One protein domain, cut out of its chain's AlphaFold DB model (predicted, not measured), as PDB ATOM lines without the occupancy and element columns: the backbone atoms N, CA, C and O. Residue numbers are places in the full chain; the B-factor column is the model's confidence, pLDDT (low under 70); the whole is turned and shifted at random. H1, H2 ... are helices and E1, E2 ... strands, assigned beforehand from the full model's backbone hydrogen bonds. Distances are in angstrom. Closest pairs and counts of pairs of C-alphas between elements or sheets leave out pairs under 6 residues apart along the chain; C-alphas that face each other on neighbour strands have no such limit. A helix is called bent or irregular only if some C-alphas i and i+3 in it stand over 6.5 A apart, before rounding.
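AT A GLANCE: This is residues 2 to 13 and 28 to 70 of the 73 residues of a protein of Beggiatoa sp. PS (UniProt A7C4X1). One long, nearly straight helix, H2, makes the length of the model, and a short piece packs on its beginning: H1, from which residues 8 to 13, with the strand E1, stick out to one side. At the far end of H2 the unnamed residues 62 to 70 turn off to that same side, giving the outline of a wide, open bracket. The printed part has 55 residues, with two named helices and one named strand in the order H1, E1, H2, and its class is mostly helix. The whole is extended, with a radius of gyration of the C-alphas of 18.3 A and spans of 52 by 25 by 9 A.

HOW THE PARTS SIT: H2, residues 28 to 61, touches H1, residues 2 to 5, with its residues 28 to 33 alone; the closest C-alphas are those of Met 2 and Ala 29, 4.8 A apart. E1, residues 10 to 12, follows H1 after a tight link of 4 residues. The closest C-alphas of H1 and E1 are those of Ser 3 and Val 10, 7.1 A apart. E1 is apart from H2, and it pairs with no named strand. Residues 37 to 50 of H2 stand free. In H2, 29 of 30 O i to N i+4 pairs are within hydrogen-bond range; H1 is too short for such a pair, and its one O i to N i+3 pair is within range.

IN THESE COORDINATES: H2 runs 46.9 A from C-alpha 28 at (170.942, 96.264, 168.768) to C-alpha 61 at (175.417, 142.732, 164.130). It is neither bent nor irregular, but only just: C-alphas 58 and 61 are 6.1 A apart. H1 measures 5.4 A and begins at C-alpha 2, (165.027, 101.180, 168.042). E1 measures 6.5 A.

THE WHOLE: The two C-alphas farthest apart are those of Gly 7 and Lys 62, at 52.3 A. Residues 14 to 27 are not printed, and C-alphas 13 and 28 are 25.2 A apart across this cut. The mean pLDDT of the printed part is 96.5, and no printed residue is under 70.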
ATOM      1  N   MET A   2     165.247 101.682 166.674       94.50
ATOM      2  CA  MET A   2     165.027 101.180 168.042       94.50
ATOM      3  C   MET A   2     163.796 100.256 168.169       94.50
ATOM      4  O   MET A   2     163.958  99.099 168.533       94.50
ATOM      5  N   SER A   3     162.589 100.722 167.816       94.31
ATOM      6  CA  SER A   3     161.356  99.920 167.955       94.31
ATOM      7  C   SER A   3     161.354  98.654 167.094       94.31
ATOM      8  O   SER A   3     160.880  97.616 167.535       94.31
ATOM      9  N   GLN A   4     161.951  98.726 165.901       95.19
ATOM     10  CA  GLN A   4     162.078  97.594 164.979       95.19
ATOM     11  C   GLN A   4     162.992  96.506 165.562       95.19
ATOM     12  O   GLN A   4     162.560  95.369 165.685       95.19
ATOM     13  N   ALA A   5     164.195  96.863 166.032       96.12
ATOM     14  CA  ALA A   5     165.099  95.923 166.708       96.12
ATOM     15  C   ALA A   5     164.525  95.397 168.041       96.12
ATOM     16  O   ALA A   5     164.829  94.288 168.467       96.12
ATOM     17  N   ALA A   6     163.652  96.168 168.699       95.06
ATOM     18  CA  ALA A   6     162.944  95.726 169.899       95.06
ATOM     19  C   ALA A   6     161.780  94.749 169.610       95.06
ATOM     20  O   ALA A   6     161.259  94.133 170.549       95.06
ATOM     21  N   GLY A   7     161.407  94.572 168.335       94.88
ATOM     22  CA  GLY A   7     160.311  93.714 167.887       94.88
ATOM     23  C   GLY A   7     158.925  94.346 168.025       94.88
ATOM     24  O   GLY A   7     157.941  93.618 168.125       94.88
ATOM     25  N   TYR A   8     158.835  95.678 168.074       94.31
ATOM     26  CA  TYR A   8     157.567  96.399 168.181       94.31
ATOM     27  C   TYR A   8     157.175  97.037 166.841       94.31
ATOM     28  O   TYR A   8     157.980  97.786 166.266       94.31
ATOM     29  N   PRO A   9     155.943  96.798 166.351       93.69
ATOM     30  CA  PRO A   9     155.424  97.514 165.197       93.69
ATOM     31  C   PRO A   9     155.288  99.008 165.511       93.69
ATOM     32  O   PRO A   9     155.134  99.422 166.662       93.69
ATOM     33  N   VAL A  10     155.388  99.841 164.474       94.31
ATOM     34  CA  VAL A  10     155.276 101.301 164.598       94.31
ATOM     35  C   VAL A  10     154.064 101.761 163.810       94.31
ATOM     36  O   VAL A  10     153.982 101.527 162.606       94.31
ATOM     37  N   SER A  11     153.142 102.445 164.484       95.12
ATOM     38  CA  SER A  11     151.973 103.031 163.834       95.12
ATOM     39  C   SER A  11     152.356 104.258 163.007       95.12
ATOM     40  O   SER A  11     153.006 105.183 163.504       95.12
ATOM     41  N   PHE A  12     151.921 104.291 161.751       95.31
ATOM     42  CA  PHE A  12     152.013 105.464 160.894       95.31
ATOM     43  C   PHE A  12     150.762 106.322 161.057       95.31
ATOM     44  O   PHE A  12     149.754 106.105 160.385       95.31
ATOM     45  N   PHE A  13     150.816 107.280 161.987       95.19
ATOM     46  CA  PHE A  13     149.715 108.213 162.268       95.19
ATOM     47  C   PHE A  13     148.357 107.531 162.554       95.19
ATOM     48  O   PHE A  13     147.310 108.122 162.308       95.19
ATOM     49  N   LEU A  28     171.120  95.324 169.868       97.38
ATOM     50  CA  LEU A  28     170.942  96.264 168.768       97.38
ATOM     51  C   LEU A  28     169.930  97.365 169.126       97.38
ATOM     52  O   LEU A  28     170.172  98.547 168.862       97.38
ATOM     53  N   ALA A  29     168.823  97.014 169.789       97.06
ATOM     54  CA  ALA A  29     167.841  97.987 170.264       97.06
ATOM     55  C   ALA A  29     168.454  98.985 171.263       97.06
ATOM     56  O   ALA A  29     168.226 100.193 171.142       97.06
ATOM     57  N   LYS A  30     169.282  98.509 172.203       97.75
ATOM     58  CA  LYS A  30     170.020  99.347 173.163       97.75
ATOM     59  C   LYS A  30     171.026 100.268 172.470       97.75
ATOM     60  O   LYS A  30     171.124 101.445 172.823       97.75
ATOM     61  N   THR A  31     171.720  99.766 171.452       98.06
ATOM     62  CA  THR A  31     172.634 100.567 170.626       98.06
ATOM     63  C   THR A  31     171.883 101.701 169.930       98.06
ATOM     64  O   THR A  31     172.274 102.865 170.040       98.06
ATOM     65  N   PHE A  32     170.752 101.402 169.284       97.75
ATOM     66  CA  PHE A  32     169.925 102.430 168.651       97.75
ATOM     67  C   PHE A  32     169.324 103.420 169.647       97.75
ATOM     68  O   PHE A  32     169.214 104.598 169.313       97.75
ATOM     69  N   LEU A  33     168.955 102.982 170.853       97.19
ATOM     70  CA  LEU A  33     168.499 103.879 171.915       97.19
ATOM     71  C   LEU A  33     169.596 104.873 172.316       97.19
ATOM     72  O   LEU A  33     169.329 106.071 172.387       97.19
ATOM     73  N   SER A  34     170.825 104.390 172.518       98.00
ATOM     74  CA  SER A  34     171.976 105.236 172.848       98.00
ATOM     75  C   SER A  34     172.244 106.270 171.750       98.00
ATOM     76  O   SER A  34     172.250 107.471 172.017       98.00
ATOM     77  N   ILE A  35     172.343 105.820 170.491       98.31
ATOM     78  CA  ILE A  35     172.555 106.700 169.332       98.31
ATOM     79  C   ILE A  35     171.438 107.742 169.228       98.31
ATOM     80  O   ILE A  35     171.719 108.923 169.038       98.31
ATOM     81  N   HIS A  36     170.175 107.332 169.372       97.88
ATOM     82  CA  HIS A  36     169.041 108.249 169.291       97.88
ATOM     83  C   HIS A  36     169.099 109.321 170.387       97.88
ATOM     84  O   HIS A  36     168.895 110.498 170.098       97.88
ATOM     85  N   GLY A  37     169.450 108.936 171.619       97.94
ATOM     86  CA  GLY A  37     169.657 109.874 172.723       97.94
ATOM     87  C   GLY A  37     170.799 110.860 172.459       97.94
ATOM     88  O   GLY A  37     170.642 112.061 172.678       97.94
ATOM     89  N   THR A  38     171.930 110.391 171.925       98.38
ATOM     90  CA  THR A  38     173.050 111.267 171.552       98.38
ATOM     91  C   THR A  38     172.660 112.247 170.448       98.38
ATOM     92  O   THR A  38     172.906 113.446 170.576       98.38
ATOM     93  N   VAL A  39     172.013 111.766 169.382       98.50
ATOM     94  CA  VAL A  39     171.546 112.613 168.273       98.50
ATOM     95  C   VAL A  39     170.544 113.652 168.769       98.50
ATOM     96  O   VAL A  39     170.632 114.807 168.364       98.50
ATOM     97  N   TRP A  40     169.642 113.286 169.682       98.31
ATOM     98  CA  TRP A  40     168.708 114.228 170.299       98.31
ATOM     99  C   TRP A  40     169.428 115.389 170.995       98.31
ATOM    100  O   TRP A  40     169.124 116.550 170.725       98.31
ATOM    101  N   ILE A  41     170.427 115.099 171.834       98.62
ATOM    102  CA  ILE A  41     171.209 116.135 172.529       98.62
ATOM    103  C   ILE A  41     171.929 117.042 171.521       98.62
ATOM    104  O   ILE A  41     171.890 118.267 171.652       98.62
ATOM    105  N   LEU A  42     172.550 116.459 170.491       98.75
ATOM    106  CA  LEU A  42     173.240 117.223 169.449       98.75
ATOM    107  C   LEU A  42     172.282 118.121 168.658       98.75
ATOM    108  O   LEU A  42     172.618 119.273 168.390       98.75
ATOM    109  N   LEU A  43     171.086 117.630 168.320       98.75
ATOM    110  CA  LEU A  43     170.058 118.417 167.638       98.75
ATOM    111  C   LEU A  43     169.595 119.594 168.490       98.75
ATOM    112  O   LEU A  43     169.485 120.703 167.977       98.75
ATOM    113  N   VAL A  44     169.377 119.382 169.790       98.69
ATOM    114  CA  VAL A  44     169.014 120.459 170.718       98.69
ATOM    115  C   VAL A  44     170.095 121.542 170.726       98.69
ATOM    116  O   VAL A  44     169.788 122.716 170.516       98.69
ATOM    117  N   ILE A  45     171.366 121.160 170.882       98.75
ATOM    118  CA  ILE A  45     172.495 122.102 170.846       98.75
ATOM    119  C   ILE A  45     172.543 122.845 169.507       98.75
ATOM    120  O   ILE A  45     172.699 124.064 169.491       98.75
ATOM    121  N   ALA A  46     172.380 122.134 168.391       98.75
ATOM    122  CA  ALA A  46     172.407 122.728 167.060       98.75
ATOM    123  C   ALA A  46     171.269 123.738 166.858       98.75
ATOM    124  O   ALA A  46     171.519 124.832 166.358       98.75
ATOM    125  N   VAL A  47     170.044 123.420 167.288       98.62
ATOM    126  CA  VAL A  47     168.885 124.322 167.185       98.62
ATOM    127  C   VAL A  47     169.093 125.574 168.029       98.62
ATOM    128  O   VAL A  47     168.903 126.682 167.524       98.62
ATOM    129  N   PHE A  48     169.520 125.433 169.287       98.69
ATOM    130  CA  PHE A  48     169.783 126.588 170.148       98.69
ATOM    131  C   PHE A  48     170.959 127.423 169.640       98.69
ATOM    132  O   PHE A  48     170.862 128.648 169.611       98.69
ATOM    133  N   GLY A  49     172.038 126.783 169.190       98.56
ATOM    134  CA  GLY A  49     173.193 127.460 168.603       98.56
ATOM    135  C   GLY A  49     172.833 128.217 167.325       98.56
ATOM    136  O   GLY A  49     173.170 129.391 167.189       98.56
ATOM    137  N   HIS A  50     172.089 127.584 166.416       98.06
ATOM    138  CA  HIS A  50     171.618 128.195 165.174       98.06
ATOM    139  C   HIS A  50     170.666 129.368 165.440       98.06
ATOM    140  O   HIS A  50     170.868 130.461 164.911       98.06
ATOM    141  N   THR A  51     169.675 129.172 166.316       97.81
ATOM    142  CA  THR A  51     168.734 130.229 166.713       97.81
ATOM    143  C   THR A  51     169.481 131.385 167.376       97.81
ATOM    144  O   THR A  51     169.295 132.540 167.003       97.81
ATOM    145  N   GLY A  52     170.390 131.089 168.309       98.06
ATOM    146  CA  GLY A  52     171.228 132.086 168.972       98.06
ATOM    147  C   GLY A  52     172.092 132.878 167.991       98.06
ATOM    148  O   GLY A  52     172.166 134.101 168.097       98.06
ATOM    149  N   ALA A  53     172.683 132.218 166.992       97.75
ATOM    150  CA  ALA A  53     173.436 132.885 165.934       97.75
ATOM    151  C   ALA A  53     172.547 133.836 165.116       97.75
ATOM    152  O   ALA A  53     172.928 134.988 164.903       97.75
ATOM    153  N   ALA A  54     171.346 133.405 164.721       97.00
ATOM    154  CA  ALA A  54     170.400 134.254 163.998       97.00
ATOM    155  C   ALA A  54     169.973 135.486 164.824       97.00
ATOM    156  O   ALA A  54     169.944 136.603 164.304       97.00
ATOM    157  N   LEU A  55     169.727 135.317 166.130       96.94
ATOM    158  CA  LEU A  55     169.404 136.425 167.037       96.94
ATOM    159  C   LEU A  55     170.594 137.371 167.254       96.94
ATOM    160  O   LEU A  55     170.414 138.586 167.258       96.94
ATOM    161  N   HIS A  56     171.816 136.847 167.387       97.94
ATOM    162  CA  HIS A  56     173.029 137.665 167.479       97.94
ATOM    163  C   HIS A  56     173.224 138.519 166.219       97.94
ATOM    164  O   HIS A  56     173.521 139.713 166.303       97.94
ATOM    165  N   HIS A  57     173.011 137.922 165.048       97.12
ATOM    166  CA  HIS A  57     173.027 138.632 163.776       97.12
ATOM    167  C   HIS A  57     171.996 139.772 163.737       97.12
ATOM    168  O   HIS A  57     172.328 140.897 163.361       97.12
ATOM    169  N   HIS A  58     170.783 139.524 164.231       95.62
ATOM    170  CA  HIS A  58     169.718 140.521 164.248       95.62
ATOM    171  C   HIS A  58     169.943 141.663 165.257       95.62
ATOM    172  O   HIS A  58     169.812 142.833 164.903       95.62
ATOM    173  N   PHE A  59     170.287 141.351 166.510       97.31
ATOM    174  CA  PHE A  59     170.331 142.350 167.586       97.31
ATOM    175  C   PHE A  59     171.699 143.009 167.775       97.31
ATOM    176  O   PHE A  59     171.762 144.187 168.132       97.31
ATOM    177  N   VAL A  60     172.790 142.273 167.540       97.88
ATOM    178  CA  VAL A  60     174.161 142.765 167.761       97.88
ATOM    179  C   VAL A  60     174.776 143.240 166.453       97.88
ATOM    180  O   VAL A  60     175.137 144.410 166.343       97.88
ATOM    181  N   LYS A  61     174.858 142.361 165.444       97.38
ATOM    182  CA  LYS A  61     175.417 142.732 164.130       97.38
ATOM    183  C   LYS A  61     174.487 143.635 163.322       97.38
ATOM    184  O   LYS A  61     174.968 144.350 162.450       97.38
ATOM    185  N   LYS A  62     173.185 143.625 163.636       95.81
ATOM    186  CA  LYS A  62     172.140 144.413 162.967       95.81
ATOM    187  C   LYS A  62     172.122 144.208 161.451       95.81
ATOM    188  O   LYS A  62     171.877 145.150 160.699       95.81
ATOM    189  N   ASP A  63     172.376 142.980 161.008       95.19
ATOM    190  CA  ASP A  63     172.252 142.602 159.604       95.19
ATOM    191  C   ASP A  63     170.915 141.894 159.326       95.19
ATOM    192  O   ASP A  63     170.084 141.659 160.210       95.19
ATOM    193  N   ASN A  64     170.672 141.609 158.048       94.38
ATOM    194  CA  ASN A  64     169.400 141.067 157.584       94.38
ATOM    195  C   ASN A  64     169.364 139.529 157.555       94.38
ATOM    196  O   ASN A  64     168.417 138.984 156.993       94.38
ATOM    197  N   VAL A  65     170.331 138.819 158.159       94.94
ATOM    198  CA  VAL A  65     170.391 137.342 158.104       94.94
ATOM    199  C   VAL A  65     169.093 136.706 158.601       94.94
ATOM    200  O   VAL A  65     168.520 135.869 157.912       94.94
ATOM    201  N   LEU A  66     168.571 137.148 159.752       93.81
ATOM    202  CA  LEU A  66     167.299 136.629 160.264       93.81
ATOM    203  C   LEU A  66     166.126 136.948 159.322       93.81
ATOM    204  O   LEU A  66     165.270 136.099 159.099       93.81
ATOM    205  N   LYS A  67     166.093 138.152 158.734       93.62
ATOM    206  CA  LYS A  67     164.995 138.576 157.849       93.62
ATOM    207  C   LYS A  67     164.928 137.741 156.571       93.62
ATOM    208  O   LYS A  67     163.832 137.391 156.152       93.62
ATOM    209  N   GLN A  68     166.079 137.340 156.026       93.69
ATOM    210  CA  GLN A  68     166.180 136.460 154.851       93.69
ATOM    211  C   GLN A  68     165.597 135.055 155.071       93.69
ATOM    212  O   GLN A  68     165.318 134.355 154.104       93.69
ATOM    213  N   MET A  69     165.410 134.635 156.325       90.19
ATOM    214  CA  MET A  69     164.784 133.356 156.675       90.19
ATOM    215  C   MET A  69     163.282 133.481 156.965       90.19
ATOM    216  O   MET A  69     162.616 132.480 157.224       90.19
ATOM    217  N   THR A  70     162.747 134.700 156.966       89.75
ATOM    218  CA  THR A  70     161.341 134.977 157.275       89.75
ATOM    219  C   THR A  70     160.592 135.451 156.039       89.75
ATOM    220  O   THR A  70     161.189 135.812 155.032       89.75
TER     221      THR A  70